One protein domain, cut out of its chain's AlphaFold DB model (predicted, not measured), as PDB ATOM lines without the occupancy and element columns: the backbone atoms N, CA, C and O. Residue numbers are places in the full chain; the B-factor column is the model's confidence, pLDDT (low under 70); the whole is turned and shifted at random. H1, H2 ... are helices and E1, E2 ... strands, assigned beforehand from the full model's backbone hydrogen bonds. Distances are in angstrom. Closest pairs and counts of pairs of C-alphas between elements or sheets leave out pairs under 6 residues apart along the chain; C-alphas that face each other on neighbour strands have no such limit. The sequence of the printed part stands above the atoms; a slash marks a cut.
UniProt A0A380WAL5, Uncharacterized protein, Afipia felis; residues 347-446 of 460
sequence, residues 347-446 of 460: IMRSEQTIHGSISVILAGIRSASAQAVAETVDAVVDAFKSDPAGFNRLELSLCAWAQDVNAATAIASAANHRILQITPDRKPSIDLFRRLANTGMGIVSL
ATOM      1  N   ILE A 347     -34.187 131.862  53.748       94.25
ATOM      2  CA  ILE A 347     -33.814 131.159  54.968       94.25
ATOM      3  C   ILE A 347     -32.297 130.994  54.977       94.25
ATOM      4  O   ILE A 347     -31.714 130.371  54.093       94.25
ATOM      5  N   MET A 348     -31.658 131.537  56.008       94.81
ATOM      6  CA  MET A 348     -30.226 131.401  56.260       94.81
ATOM      7  C   MET A 348     -30.000 130.647  57.557       94.81
ATOM      8  O   MET A 348     -30.784 130.772  58.496       94.81
ATOM      9  N   ARG A 349     -28.912 129.884  57.623       93.69
ATOM     10  CA  ARG A 349     -28.466 129.198  58.839       93.69
ATOM     11  C   ARG A 349     -27.073 129.678  59.219       93.69
ATOM     12  O   ARG A 349     -26.284 130.029  58.345       93.69
ATOM     13  N   SER A 350     -26.787 129.665  60.512       93.00
ATOM     14  CA  SER A 350     -25.457 129.874  61.073       93.00
ATOM     15  C   SER A 350     -25.140 128.741  62.057       93.00
ATOM     16  O   SER A 350     -26.033 128.016  62.495       93.00
ATOM     17  N   GLU A 351     -23.866 128.580  62.407       92.31
ATOM     18  CA  GLU A 351     -23.425 127.591  63.403       92.31
ATOM     19  C   GLU A 351     -23.633 128.063  64.853       92.31
ATOM     20  O   GLU A 351     -23.429 127.307  65.802       92.31
ATOM     21  N   GLN A 352     -24.030 129.321  65.047       89.00
ATOM     22  CA  GLN A 352     -24.256 129.899  66.369       89.00
ATOM     23  C   GLN A 352     -25.566 129.362  66.952       89.00
ATOM     24  O   GLN A 352     -26.444 128.963  66.205       89.00
ATOM     25  N   THR A 353     -25.722 129.320  68.277       85.88
ATOM     26  CA  THR A 353     -26.900 128.688  68.922       85.88
ATOM     27  C   THR A 353     -27.434 129.454  70.134       85.88
ATOM     28  O   THR A 353     -28.289 128.954  70.858       85.88
ATOM     29  N   ILE A 354     -26.965 130.684  70.352       87.12
ATOM     30  CA  ILE A 354     -27.188 131.434  71.596       87.12
ATOM     31  C   ILE A 354     -28.615 131.995  71.675       87.12
ATOM     32  O   ILE A 354     -29.258 131.898  72.718       87.12
ATOM     33  N   HIS A 355     -29.124 132.579  70.587       83.06
ATOM     34  CA  HIS A 355     -30.399 133.312  70.589       83.06
ATOM     35  C   HIS A 355     -31.523 132.639  69.788       83.06
ATOM     36  O   HIS A 355     -32.604 133.212  69.664       83.06
ATOM     37  N   GLY A 356     -31.291 131.430  69.265       90.19
ATOM     38  CA  GLY A 356     -32.255 130.724  68.417       90.19
ATOM     39  C   GLY A 356     -32.444 131.401  67.055       90.19
ATOM     40  O   GLY A 356     -31.483 131.909  66.478       90.19
ATOM     41  N   SER A 357     -33.676 131.392  66.543       95.00
ATOM     42  CA  SER A 357     -34.028 131.932  65.223       95.00
ATOM     43  C   SER A 357     -34.515 133.385  65.287       95.00
ATOM     44  O   SER A 357     -35.151 133.801  66.261       95.00
ATOM     45  N   ILE A 358     -34.312 134.128  64.201       95.44
ATOM     46  CA  ILE A 358     -34.896 135.453  63.974       95.44
ATOM     47  C   ILE A 358     -35.735 135.479  62.689       95.44
ATOM     48  O   ILE A 358     -35.314 134.984  61.646       95.44
ATOM     49  N   SER A 359     -36.912 136.097  62.761       95.62
ATOM     50  CA  SER A 359     -37.757 136.426  61.615       95.62
ATOM     51  C   SER A 359     -37.686 137.922  61.331       95.62
ATOM     52  O   SER A 359     -38.031 138.748  62.176       95.62
ATOM     53  N   VAL A 360     -37.253 138.264  60.121       95.31
ATOM     54  CA  VAL A 360     -37.213 139.625  59.592       95.31
ATOM     55  C   VAL A 360     -38.399 139.829  58.652       95.31
ATOM     56  O   VAL A 360     -38.531 139.155  57.633       95.31
ATOM     57  N   ILE A 361     -39.266 140.775  58.988       94.62
ATOM     58  CA  ILE A 361     -40.476 141.102  58.237       94.62
ATOM     59  C   ILE A 361     -40.270 142.459  57.568       94.62
ATOM     60  O   ILE A 361     -40.259 143.497  58.233       94.62
ATOM     61  N   LEU A 362     -40.122 142.459  56.242       93.62
ATOM     62  CA  LEU A 362     -40.115 143.687  55.450       93.62
ATOM     63  C   LEU A 362     -41.562 144.092  55.162       93.62
ATOM     64  O   LEU A 362     -42.250 143.462  54.357       93.62
ATOM     65  N   ALA A 363     -42.027 145.139  55.837       91.69
ATOM     66  CA  ALA A 363     -43.382 145.660  55.725       91.69
ATOM     67  C   ALA A 363     -43.457 146.837  54.739       91.69
ATOM     68  O   ALA A 363     -42.489 147.566  54.540       91.69
ATOM     69  N   GLY A 364     -44.631 147.067  54.144       86.50
ATOM     70  CA  GLY A 364     -44.867 148.258  53.317       86.50
ATOM     71  C   GLY A 364     -44.177 148.227  51.948       86.50
ATOM     72  O   GLY A 364     -43.984 149.270  51.327       86.50
ATOM     73  N   ILE A 365     -43.840 147.044  51.432       88.38
ATOM     74  CA  ILE A 365     -43.122 146.897  50.150       88.38
ATOM     75  C   ILE A 365     -43.906 147.428  48.938       88.38
ATOM     76  O   ILE A 365     -43.312 147.727  47.912       88.38
ATOM     77  N   ARG A 366     -45.234 147.590  49.046       84.25
ATOM     78  CA  ARG A 366     -46.066 148.177  47.978       84.25
ATOM     79  C   ARG A 366     -45.819 149.665  47.750       84.25
ATOM     80  O   ARG A 366     -46.099 150.150  46.660       84.25
ATOM     81  N   SER A 367     -45.396 150.387  48.786       85.31
ATOM     82  CA  SER A 367     -45.112 151.825  48.712       85.31
ATOM     83  C   SER A 367     -43.654 152.130  48.371       85.31
ATOM     84  O   SER A 367     -43.322 153.291  48.157       85.31
ATOM     85  N   ALA A 368     -42.794 151.111  48.316       88.56
ATOM     86  CA  ALA A 368     -41.386 151.236  47.965       88.56
ATOM     87  C   ALA A 368     -41.141 150.838  46.499       88.56
ATOM     88  O   ALA A 368     -41.903 150.056  45.926       88.56
ATOM     89  N   SER A 369     -40.067 151.355  45.894       90.00
ATOM     90  CA  SER A 369     -39.591 150.855  44.597       90.00
ATOM     91  C   SER A 369     -39.056 149.428  44.732       90.00
ATOM     92  O   SER A 369     -38.649 149.008  45.822       90.00
ATOM     93  N   ALA A 370     -39.025 148.675  43.630       90.62
ATOM     94  CA  ALA A 370     -38.421 147.343  43.647       90.62
ATOM     95  C   ALA A 370     -36.939 147.417  44.021       90.62
ATOM     96  O   ALA A 370     -36.485 146.595  44.815       90.62
ATOM     97  N   GLN A 371     -36.230 148.445  43.552       89.56
ATOM     98  CA  GLN A 371     -34.848 148.686  43.946       89.56
ATOM     99  C   GLN A 371     -34.680 148.924  45.459       89.56
ATOM    100  O   GLN A 371     -33.808 148.313  46.066       89.56
ATOM    101  N   ALA A 372     -35.525 149.739  46.104       91.38
ATOM    102  CA  ALA A 372     -35.411 149.989  47.548       91.38
ATOM    103  C   ALA A 372     -35.688 148.723  48.382       91.38
ATOM    104  O   ALA A 372     -35.006 148.449  49.374       91.38
ATOM    105  N   VAL A 373     -36.668 147.914  47.957       92.56
ATOM    106  CA  VAL A 373     -36.918 146.590  48.550       92.56
ATOM    107  C   VAL A 373     -35.687 145.701  48.386       92.56
ATOM    108  O   VAL A 373     -35.236 145.114  49.369       92.56
ATOM    109  N   ALA A 374     -35.115 145.646  47.181       91.56
ATOM    110  CA  ALA A 374     -33.949 144.827  46.883       91.56
ATOM    111  C   ALA A 374     -32.724 145.233  47.722       91.56
ATOM    112  O   ALA A 374     -32.129 144.388  48.386       91.56
ATOM    113  N   GLU A 375     -32.411 146.527  47.793       91.69
ATOM    114  CA  GLU A 375     -31.304 147.065  48.593       91.69
ATOM    115  C   GLU A 375     -31.461 146.772  50.092       91.69
ATOM    116  O   GLU A 375     -30.475 146.528  50.793       91.69
ATOM    117  N   THR A 376     -32.699 146.776  50.596       93.62
ATOM    118  CA  THR A 376     -32.994 146.419  51.988       93.62
ATOM    119  C   THR A 376     -32.783 144.927  52.228       93.62
ATOM    120  O   THR A 376     -32.164 144.556  53.224       93.62
ATOM    121  N   VAL A 377     -33.255 144.071  51.316       93.50
ATOM    122  CA  VAL A 377     -33.013 142.621  51.372       93.50
ATOM    123  C   VAL A 377     -31.511 142.330  51.366       93.50
ATOM    124  O   VAL A 377     -31.035 141.610  52.243       93.50
ATOM    125  N   ASP A 378     -30.761 142.939  50.445       92.62
ATOM    126  CA  ASP A 378     -29.302 142.828  50.368       92.62
ATOM    127  C   ASP A 378     -28.639 143.220  51.692       92.62
ATOM    128  O   ASP A 378     -27.834 142.468  52.237       92.62
ATOM    129  N   ALA A 379     -29.022 144.367  52.257       93.44
ATOM    130  CA  ALA A 379     -28.457 144.858  53.507       93.44
ATOM    131  C   ALA A 379     -28.747 143.939  54.706       93.44
ATOM    132  O   ALA A 379     -27.853 143.714  55.521       93.44
ATOM    133  N   VAL A 380     -29.962 143.385  54.819       94.56
ATOM    134  CA  VAL A 380     -30.294 142.410  55.876       94.56
ATOM    135  C   VAL A 380     -29.452 141.145  55.721       94.56
ATOM    136  O   VAL A 380     -28.878 140.657  56.695       94.56
ATOM    137  N   VAL A 381     -29.372 140.616  54.501       94.31
ATOM    138  CA  VAL A 381     -28.623 139.395  54.199       94.31
ATOM    139  C   VAL A 381     -27.132 139.588  54.475       94.31
ATOM    140  O   VAL A 381     -26.514 138.741  55.120       94.31
ATOM    141  N   ASP A 382     -26.548 140.703  54.040       93.25
ATOM    142  CA  ASP A 382     -25.129 140.994  54.247       93.25
ATOM    143  C   ASP A 382     -24.807 141.252  55.728       93.25
ATOM    144  O   ASP A 382     -23.791 140.758  56.221       93.25
ATOM    145  N   ALA A 383     -25.694 141.923  56.474       94.50
ATOM    146  CA  ALA A 383     -25.555 142.066  57.924       94.50
ATOM    147  C   ALA A 383     -25.564 140.704  58.637       94.50
ATOM    148  O   ALA A 383     -24.723 140.463  59.502       94.50
ATOM    149  N   PHE A 384     -26.449 139.780  58.242       94.81
ATOM    150  CA  PHE A 384     -26.531 138.463  58.879       94.81
ATOM    151  C   PHE A 384     -25.310 137.598  58.562       94.81
ATOM    152  O   PHE A 384     -24.808 136.904  59.439       94.81
ATOM    153  N   LYS A 385     -24.799 137.650  57.324       92.62
ATOM    154  CA  LYS A 385     -23.546 136.961  56.963       92.62
ATOM    155  C   LYS A 385     -22.353 137.495  57.736       92.62
ATOM    156  O   LYS A 385     -21.493 136.714  58.129       92.62
ATOM    157  N   SER A 386     -22.280 138.817  57.882       92.88
ATOM    158  CA  SER A 386     -21.170 139.487  58.554       92.88
ATOM    159  C   SER A 386     -21.118 139.125  60.033       92.88
ATOM    160  O   SER A 386     -20.042 138.857  60.559       92.88
ATOM    161  N   ASP A 387     -22.258 139.183  60.717       93.69
ATOM    162  CA  ASP A 387     -22.357 138.860  62.134       93.69
ATOM    163  C   ASP A 387     -23.783 138.399  62.478       93.69
ATOM    164  O   ASP A 387     -24.661 139.234  62.715       93.69
ATOM    165  N   PRO A 388     -24.028 137.075  62.556       93.94
ATOM    166  CA  PRO A 388     -25.310 136.535  62.998       93.94
ATOM    167  C   PRO A 388     -25.622 136.848  64.469       93.94
ATOM    168  O   PRO A 388     -26.735 136.585  64.911       93.94
ATOM    169  N   ALA A 389     -24.664 137.383  65.238       93.94
ATOM    170  CA  ALA A 389     -24.836 137.879  66.600       93.94
ATOM    171  C   ALA A 389     -25.568 136.930  67.565       93.94
ATOM    172  O   ALA A 389     -26.369 137.363  68.378       93.94
ATOM    173  N   GLY A 390     -25.296 135.634  67.466       92.62
ATOM    174  CA  GLY A 390     -25.818 134.529  68.266       92.62
ATOM    175  C   GLY A 390     -27.036 133.810  67.669       92.62
ATOM    176  O   GLY A 390     -27.435 132.778  68.214       92.62
ATOM    177  N   PHE A 391     -27.624 134.312  66.577       94.81
ATOM    178  CA  PHE A 391     -28.782 133.702  65.915       94.81
ATOM    179  C   PHE A 391     -28.375 132.542  65.001       94.81
ATOM    180  O   PHE A 391     -27.511 132.693  64.137       94.81
ATOM    181  N   ASN A 392     -29.042 131.395  65.143       94.88
ATOM    182  CA  ASN A 392     -28.765 130.173  64.376       94.88
ATOM    183  C   ASN A 392     -29.473 130.130  63.016       94.88
ATOM    184  O   ASN A 392     -29.117 129.339  62.139       94.88
ATOM    185  N   ARG A 393     -30.497 130.967  62.842       95.56
ATOM    186  CA  ARG A 393     -31.360 130.975  61.668       95.56
ATOM    187  C   ARG A 393     -31.954 132.356  61.462       95.56
ATOM    188  O   ARG A 393     -32.424 132.967  62.417       95.56
ATOM    189  N   LEU A 394     -31.976 132.799  60.212       96.12
ATOM    190  CA  LEU A 394     -32.725 133.967  59.769       96.12
ATOM    191  C   LEU A 394     -33.790 133.541  58.767       96.12
ATOM    192  O   LEU A 394     -33.507 132.765  57.857       96.12
ATOM    193  N   GLU A 395     -34.989 134.089  58.924       95.56
ATOM    194  CA  GLU A 395     -36.085 133.982  57.968       95.56
ATOM    195  C   GLU A 395     -36.543 135.372  57.547       95.56
ATOM    196  O   GLU A 395     -37.015 136.141  58.381       95.56
ATOM    197  N   LEU A 396     -36.421 135.707  56.266       94.88
ATOM    198  CA  LEU A 396     -36.870 136.989  55.729       94.88
ATOM    199  C   LEU A 396     -38.172 136.804  54.957       94.88
ATOM    200  O   LEU A 396     -38.222 135.997  54.033       94.88
ATOM    201  N   SER A 397     -39.201 137.579  55.298       93.38
ATOM    202  CA  SER A 397     -40.498 137.584  54.607       93.38
ATOM    203  C   SER A 397     -40.820 138.966  54.040       93.38
ATOM    204  O   SER A 397     -40.556 139.988  54.679       93.38
ATOM    205  N   LEU A 398     -41.420 138.997  52.849       91.69
ATOM    206  CA  LEU A 398     -41.864 140.220  52.180       91.69
ATOM    207  C   LEU A 398     -43.378 140.386  52.332       91.69
ATOM    208  O   LEU A 398     -44.152 139.569  51.837       91.69
ATOM    209  N   CYS A 399     -43.804 141.458  53.000       90.12
ATOM    210  CA  CYS A 399     -45.205 141.701  53.333       90.12
ATOM    211  C   CYS A 399     -45.747 142.946  52.616       90.12
ATOM    212  O   CYS A 399     -45.383 144.087  52.926       90.12
ATOM    213  N   ALA A 400     -46.655 142.723  51.662       85.94
ATOM    214  CA  ALA A 400     -47.308 143.771  50.878       85.94
ATOM    215  C   ALA A 400     -48.436 144.465  51.631       85.94
ATOM    216  O   ALA A 400     -48.692 145.653  51.411       85.94
ATOM    217  N   TRP A 401     -49.124 143.712  52.480       86.12
ATOM    218  CA  TRP A 401     -50.326 144.150  53.169       86.12
ATOM    219  C   TRP A 401     -50.172 144.005  54.683       86.12
ATOM    220  O   TRP A 401     -49.405 143.179  55.171       86.12
ATOM    221  N   ALA A 402     -50.948 144.774  55.451       87.25
ATOM    222  CA  ALA A 402     -50.948 144.664  56.913       87.25
ATOM    223  C   ALA A 402     -51.338 143.251  57.390       87.25
ATOM    224  O   ALA A 402     -50.786 142.747  58.363       87.25
ATOM    225  N   GLN A 403     -52.245 142.586  56.669       86.25
ATOM    226  CA  GLN A 403     -52.610 141.193  56.941       86.25
ATOM    227  C   GLN A 403     -51.426 140.226  56.779       86.25
ATOM    228  O   GLN A 403     -51.324 139.281  57.554       86.25
ATOM    229  N   ASP A 404     -50.511 140.491  55.840       87.62
ATOM    230  CA  ASP A 404     -49.311 139.673  55.646       87.62
ATOM    231  C   ASP A 404     -48.364 139.834  56.830       87.62
ATOM    232  O   ASP A 404     -47.887 138.846  57.375       87.62
ATOM    233  N   VAL A 405     -48.156 141.080  57.276       89.69
ATOM    234  CA  VAL A 405     -47.339 141.384  58.460       89.69
ATOM    235  C   VAL A 405     -47.898 140.656  59.680       89.69
ATOM    236  O   VAL A 405     -47.147 140.013  60.410       89.69
ATOM    237  N   ASN A 406     -49.218 140.704  59.877       89.56
ATOM    238  CA  ASN A 406     -49.878 140.020  60.985       89.56
ATOM    239  C   ASN A 406     -49.707 138.497  60.898       89.56
ATOM    240  O   ASN A 406     -49.386 137.865  61.902       89.56
ATOM    241  N   ALA A 407     -49.884 137.911  59.709       87.19
ATOM    242  CA  ALA A 407     -49.712 136.478  59.492       87.19
ATOM    243  C   ALA A 407     -48.259 136.037  59.735       87.19
ATOM    244  O   ALA A 407     -48.025 135.103  60.501       87.19
ATOM    245  N   ALA A 408     -47.283 136.742  59.160       89.50
ATOM    246  CA  ALA A 408     -45.862 136.463  59.350       89.50
ATOM    247  C   ALA A 408     -45.444 136.615  60.821       89.50
ATOM    248  O   ALA A 408     -44.718 135.778  61.352       89.50
ATOM    249  N   THR A 409     -45.959 137.634  61.517       91.19
ATOM    250  CA  THR A 409     -45.703 137.844  62.952       91.19
ATOM    251  C   THR A 409     -46.287 136.715  63.797       91.19
ATOM    252  O   THR A 409     -45.629 136.235  64.721       91.19
ATOM    253  N   ALA A 410     -47.506 136.263  63.485       90.06
ATOM    254  CA  ALA A 410     -48.149 135.159  64.189       90.06
ATOM    255  C   ALA A 410     -47.384 133.840  63.997       90.06
ATOM    256  O   ALA A 410     -47.140 133.133  64.973       90.06
ATOM    257  N   ILE A 411     -46.950 133.543  62.766       89.06
ATOM    258  CA  ILE A 411     -46.140 132.358  62.445       89.06
ATOM    259  C   ILE A 411     -44.794 132.412  63.173       89.06
ATOM    260  O   ILE A 411     -44.425 131.454  63.852       89.06
ATOM    261  N   ALA A 412     -44.090 133.543  63.101       91.44
ATOM    262  CA  ALA A 412     -42.813 133.737  63.781       91.44
ATOM    263  C   ALA A 412     -42.945 133.598  65.307       91.44
ATOM    264  O   ALA A 412     -42.120 132.947  65.947       91.44
ATOM    265  N   SER A 413     -44.018 134.146  65.887       91.00
ATOM    266  CA  SER A 413     -44.307 134.022  67.322       91.00
ATOM    267  C   SER A 413     -44.578 132.569  67.714       91.00
ATOM    268  O   SER A 413     -44.022 132.088  68.697       91.00
ATOM    269  N   ALA A 414     -45.385 131.847  66.928       90.19
ATOM    270  CA  ALA A 414     -45.672 130.431  67.159       90.19
ATOM    271  C   ALA A 414     -44.413 129.550  67.052       90.19
ATOM    272  O   ALA A 414     -44.303 128.543  67.748       90.19
ATOM    273  N   ALA A 415     -43.446 129.954  66.224       89.88
ATOM    274  CA  ALA A 415     -42.143 129.309  66.093       89.88
ATOM    275  C   ALA A 415     -41.109 129.761  67.151       89.88
ATOM    276  O   ALA A 415     -39.968 129.302  67.120       89.88
ATOM    277  N   ASN A 416     -41.485 130.631  68.098       91.31
ATOM    278  CA  ASN A 416     -40.591 131.239  69.096       91.31
ATOM    279  C   ASN A 416     -39.393 131.987  68.483       91.31
ATOM    280  O   ASN A 416     -38.294 131.992  69.042       91.31
ATOM    281  N   HIS A 417     -39.584 132.616  67.325       93.12
ATOM    282  CA  HIS A 417     -38.558 133.446  66.705       93.12
ATOM    283  C   HIS A 417     -38.515 134.829  67.363       93.12
ATOM    284  O   HIS A 417     -39.543 135.380  67.761       93.12
ATOM    285  N   ARG A 418     -37.328 135.445  67.417       93.44
ATOM    286  CA  ARG A 418     -37.247 136.902  67.604       93.44
ATOM    287  C   ARG A 418     -37.810 137.584  66.367       93.44
ATOM    288  O   ARG A 418     -37.544 137.137  65.256       93.44
ATOM    289  N   ILE A 419     -38.565 138.665  66.547       93.75
ATOM    290  CA  ILE A 419     -39.229 139.344  65.429       93.75
ATOM    291  C   ILE A 419     -38.631 140.728  65.234       93.75
ATOM    292  O   ILE A 419     -38.595 141.543  66.161       93.75
ATOM    293  N   LEU A 420     -38.197 140.982  64.004       93.75
ATOM    294  CA  LEU A 420     -37.693 142.261  63.538       93.75
ATOM    295  C   LEU A 420     -38.554 142.756  62.380       93.75
ATOM    296  O   LEU A 420     -38.599 142.113  61.336       93.75
ATOM    297  N   GLN A 421     -39.182 143.917  62.530       93.75
ATOM    298  CA  GLN A 421     -39.917 144.555  61.435       93.75
ATOM    299  C   GLN A 421     -39.120 145.735  60.861       93.75
ATOM    300  O   GLN A 421     -38.646 146.580  61.623       93.75
ATOM    301  N   ILE A 422     -38.994 145.792  59.530       92.50
ATOM    302  CA  ILE A 422     -38.229 146.805  58.779       92.50
ATOM    303  C   ILE A 422     -39.099 147.390  57.658       92.50
ATOM    304  O   ILE A 422     -39.889 146.672  57.043       92.50
ATOM    305  N   THR A 423     -38.933 148.678  57.365       91.19
ATOM    306  CA  THR A 423     -39.480 149.334  56.169       91.19
ATOM    307  C   THR A 423     -38.368 149.573  55.128       91.19
ATOM    308  O   THR A 423     -37.254 149.932  55.512       91.19
ATOM    309  N   PRO A 424     -38.620 149.377  53.814       89.62
ATOM    310  CA  PRO A 424     -37.580 149.474  52.779       89.62
ATOM    311  C   PRO A 424     -36.940 150.855  52.558       89.62
ATOM    312  O   PRO A 424     -36.007 150.986  51.776       89.62
ATOM    313  N   ASP A 425     -37.458 151.909  53.185       76.69
ATOM    314  CA  ASP A 425     -36.983 153.289  53.037       76.69
ATOM    315  C   ASP A 425     -35.720 153.591  53.860       76.69
ATOM    316  O   ASP A 425     -35.131 154.666  53.728       76.69
ATOM    317  N   ARG A 426     -35.280 152.656  54.710       72.56
ATOM    318  CA  ARG A 426     -34.093 152.814  55.555       72.56
ATOM    319  C   ARG A 426     -33.194 151.601  55.449       72.56
ATOM    320  O   ARG A 426     -33.554 150.511  55.885       72.56
ATOM    321  N   LYS A 427     -31.980 151.814  54.937       81.00
ATOM    322  CA  LYS A 427     -30.974 150.759  54.837       81.00
ATOM    323  C   LYS A 427     -30.567 150.290  56.244       81.00
ATOM    324  O   LYS A 427     -30.060 151.104  57.022       81.00
ATOM    325  N   PRO A 428     -30.763 149.004  56.581       86.56
ATOM    326  CA  PRO A 428     -30.273 148.446  57.830       86.56
ATOM    327  C   PRO A 428     -28.755 148.602  57.938       86.56
ATOM    328  O   PRO A 428     -28.030 148.518  56.946       86.56
ATOM    329  N   SER A 429     -28.268 148.834  59.152       88.31
ATOM    330  CA  SER A 429     -26.832 148.893  59.410       88.31
ATOM    331  C   SER A 429     -26.200 147.499  59.386       88.31
ATOM    332  O   SER A 429     -26.867 146.489  59.606       88.31
ATOM    333  N   ILE A 430     -24.878 147.443  59.217       89.75
ATOM    334  CA  ILE A 430     -24.135 146.178  59.253       89.75
ATOM    335  C   ILE A 430     -24.151 145.509  60.641       89.75
ATOM    336  O   ILE A 430     -24.071 144.293  60.744       89.75
ATOM    337  N   ASP A 431     -24.299 146.284  61.720       90.56
ATOM    338  CA  ASP A 431     -24.341 145.802  63.108       90.56
ATOM    339  C   ASP A 431     -25.767 145.486  63.607       90.56
ATOM    340  O   ASP A 431     -25.982 145.321  64.811       90.56
ATOM    341  N   LEU A 432     -26.747 145.406  62.698       92.44
ATOM    342  CA  LEU A 432     -28.171 145.210  62.990       92.44
ATOM    343  C   LEU A 432     -28.430 144.097  64.017       92.44
ATOM    344  O   LEU A 432     -29.049 144.344  65.053       92.44
ATOM    345  N   PHE A 433     -27.938 142.885  63.754       93.31
ATOM    346  CA  PHE A 433     -28.220 141.721  64.598       93.31
ATOM    347  C   PHE A 433     -27.546 141.811  65.964       93.31
ATOM    348  O   PHE A 433     -28.138 141.404  66.961       93.31
ATOM    349  N   ARG A 434     -26.365 142.435  66.048       90.69
ATOM    350  CA  ARG A 434     -25.673 142.674  67.321       90.69
ATOM    351  C   ARG A 434     -26.463 143.611  68.224       90.69
ATOM    352  O   ARG A 434     -26.600 143.358  69.418       90.69
ATOM    353  N   ARG A 435     -27.031 144.677  67.656       87.94
ATOM    354  CA  ARG A 435     -27.894 145.606  68.404       87.94
ATOM    355  C   ARG A 435     -29.179 144.929  68.885       87.94
ATOM    356  O   ARG A 435     -29.624 145.197  70.001       87.94
ATOM    357  N   LEU A 436     -29.726 144.013  68.084       88.94
ATOM    358  CA  LEU A 436     -30.919 143.234  68.432       88.94
ATOM    359  C   LEU A 436     -30.664 142.188  69.520       88.94
ATOM    360  O   LEU A 436     -31.464 142.061  70.445       88.94
ATOM    361  N   ALA A 437     -29.537 141.479  69.458       87.31
ATOM    362  CA  ALA A 437     -29.139 140.527  70.492       87.31
ATOM    363  C   ALA A 437     -29.064 141.191  71.882       87.31
ATOM    364  O   ALA A 437     -29.477 140.607  72.884       87.31
ATOM    365  N   ASN A 438     -28.631 142.454  71.928       84.94
ATOM    366  CA  ASN A 438     -28.463 143.217  73.164       84.94
ATOM    367  C   ASN A 438     -29.757 143.838  73.721       84.94
ATOM    368  O   ASN A 438     -29.759 144.298  74.860       84.94
ATOM    369  N   THR A 439     -30.858 143.888  72.959       78.06
ATOM    370  CA  THR A 439     -32.066 144.636  73.365       78.06
ATOM    371  C   THR A 439     -33.041 143.842  74.242       78.06
ATOM    372  O   THR A 439     -33.983 144.427  74.767       78.06
ATOM    373  N   GLY A 440     -32.853 142.530  74.436       63.41
ATOM    374  CA  GLY A 440     -33.657 141.673  75.334       63.41
ATOM    375  C   GLY A 440     -35.147 141.482  74.967       63.41
ATOM    376  O   GLY A 440     -35.753 140.477  75.351       63.41
ATOM    377  N   MET A 441     -35.748 142.389  74.191       56.31
ATOM    378  CA  MET A 441     -37.172 142.428  73.832       56.31
ATOM    379  C   MET A 441     -37.582 141.381  72.783       56.31
ATOM    380  O   MET A 441     -36.825 141.050  71.872       56.31
ATOM    381  N   GLY A 442     -38.796 140.828  72.925       57.28
ATOM    382  CA  GLY A 442     -39.351 139.769  72.059       57.28
ATOM    383  C   GLY A 442     -39.718 140.224  70.643       57.28
ATOM    384  O   GLY A 442     -39.523 139.474  69.690       57.28
ATOM    385  N   ILE A 443     -40.186 141.467  70.506       61.84
ATOM    386  CA  ILE A 443     -40.502 142.108  69.226       61.84
ATOM    387  C   ILE A 443     -39.812 143.465  69.218       61.84
ATOM    388  O   ILE A 443     -40.044 144.281  70.111       61.84
ATOM    389  N   VAL A 444     -38.977 143.707  68.211       66.69
ATOM    390  CA  VAL A 444     -38.364 145.014  67.973       66.69
ATOM    391  C   VAL A 444     -38.897 145.529  66.645       66.69
ATOM    392  O   VAL A 444     -38.486 145.096  65.569       66.69
ATOM    393  N   SER A 445     -39.848 146.456  66.723       58.81
ATOM    394  CA  SER A 445     -40.265 147.210  65.549       58.81
ATOM    395  C   SER A 445     -39.290 148.366  65.393       58.81
ATOM    396  O   SER A 445     -39.321 149.313  66.180       58.81
ATOM    397  N   LEU A 446     -38.417 148.307  64.388       55.69
ATOM    398  CA  LEU A 446     -37.604 149.457  64.009       55.69
ATOM    399  C   LEU A 446     -38.486 150.444  63.226       55.69
ATOM    400  O   LEU A 446     -38.287 150.684  62.043       55.69
TER     401      LEU A 446
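Overview. This is residues 347 to 446 of the 460 residues of an uncharacterized protein of Afipia felis (UniProt A0A380WAL5). A twisted sheet of five strands is the middle of three layers, with H1 and the short H3 on one face and H2 on the other. The two long helices run along the strands. The printed part has 100 residues with three named helices and five named strands, in the order E1, E2, H1, E3, H2, E4, H3, E5. The mixed sheet runs E1, E3, E2, E4, E5, with E1 antiparallel to E3 and the other neighbours parallel; the class is mixed, helices and strands. The whole is compact, with a radius of gyration of the C-alphas of 12.6 A and spans of 35 by 27 by 22 A.

Along the chain. Find C-alpha 347 at (-33.814, 131.159, 54.968), where E1, residues 347 to 349, begins. Read on to E2, 356 to 363, 22.5 A long, and H1, 370 to 386, 24.1 A, from C-alpha 370 at (-38.421, 147.343, 43.647). Next come E3, 391 to 399, 22.2 A; H2, 402 to 414, 18.3 A; E4, 418 to 422; H3, 432 to 437; and E5, 443 to 445, ending at (-40.265, 147.210, 65.549).

Arrangement. Look between E3 and E2 for N 360 and O 395, 2.8 A; E2 and E4 have N 361 and O 420, 2.8 A. At the edges, E1 and E3 have N 348 and O 394, 2.9 A, and E4 and E5 have N 444 and O 419, 3.0 A, likewise within hydrogen-bond range. H1 is over E3 and E2 at a height of 9.9 A; H2, on the opposite face, is over E2 and E4 at 8.6 A. H1, with residues 380 to 384 alone, touches H3, closest at the C-alphas of Ala 383 and Leu 432, 6.5 A. In H1, H2 and H3 every O i to N i+4 pair is within range.

Size, cuts and confidence. The printed part has no cut and no long link. Residues 440 to 446 are under pLDDT 70.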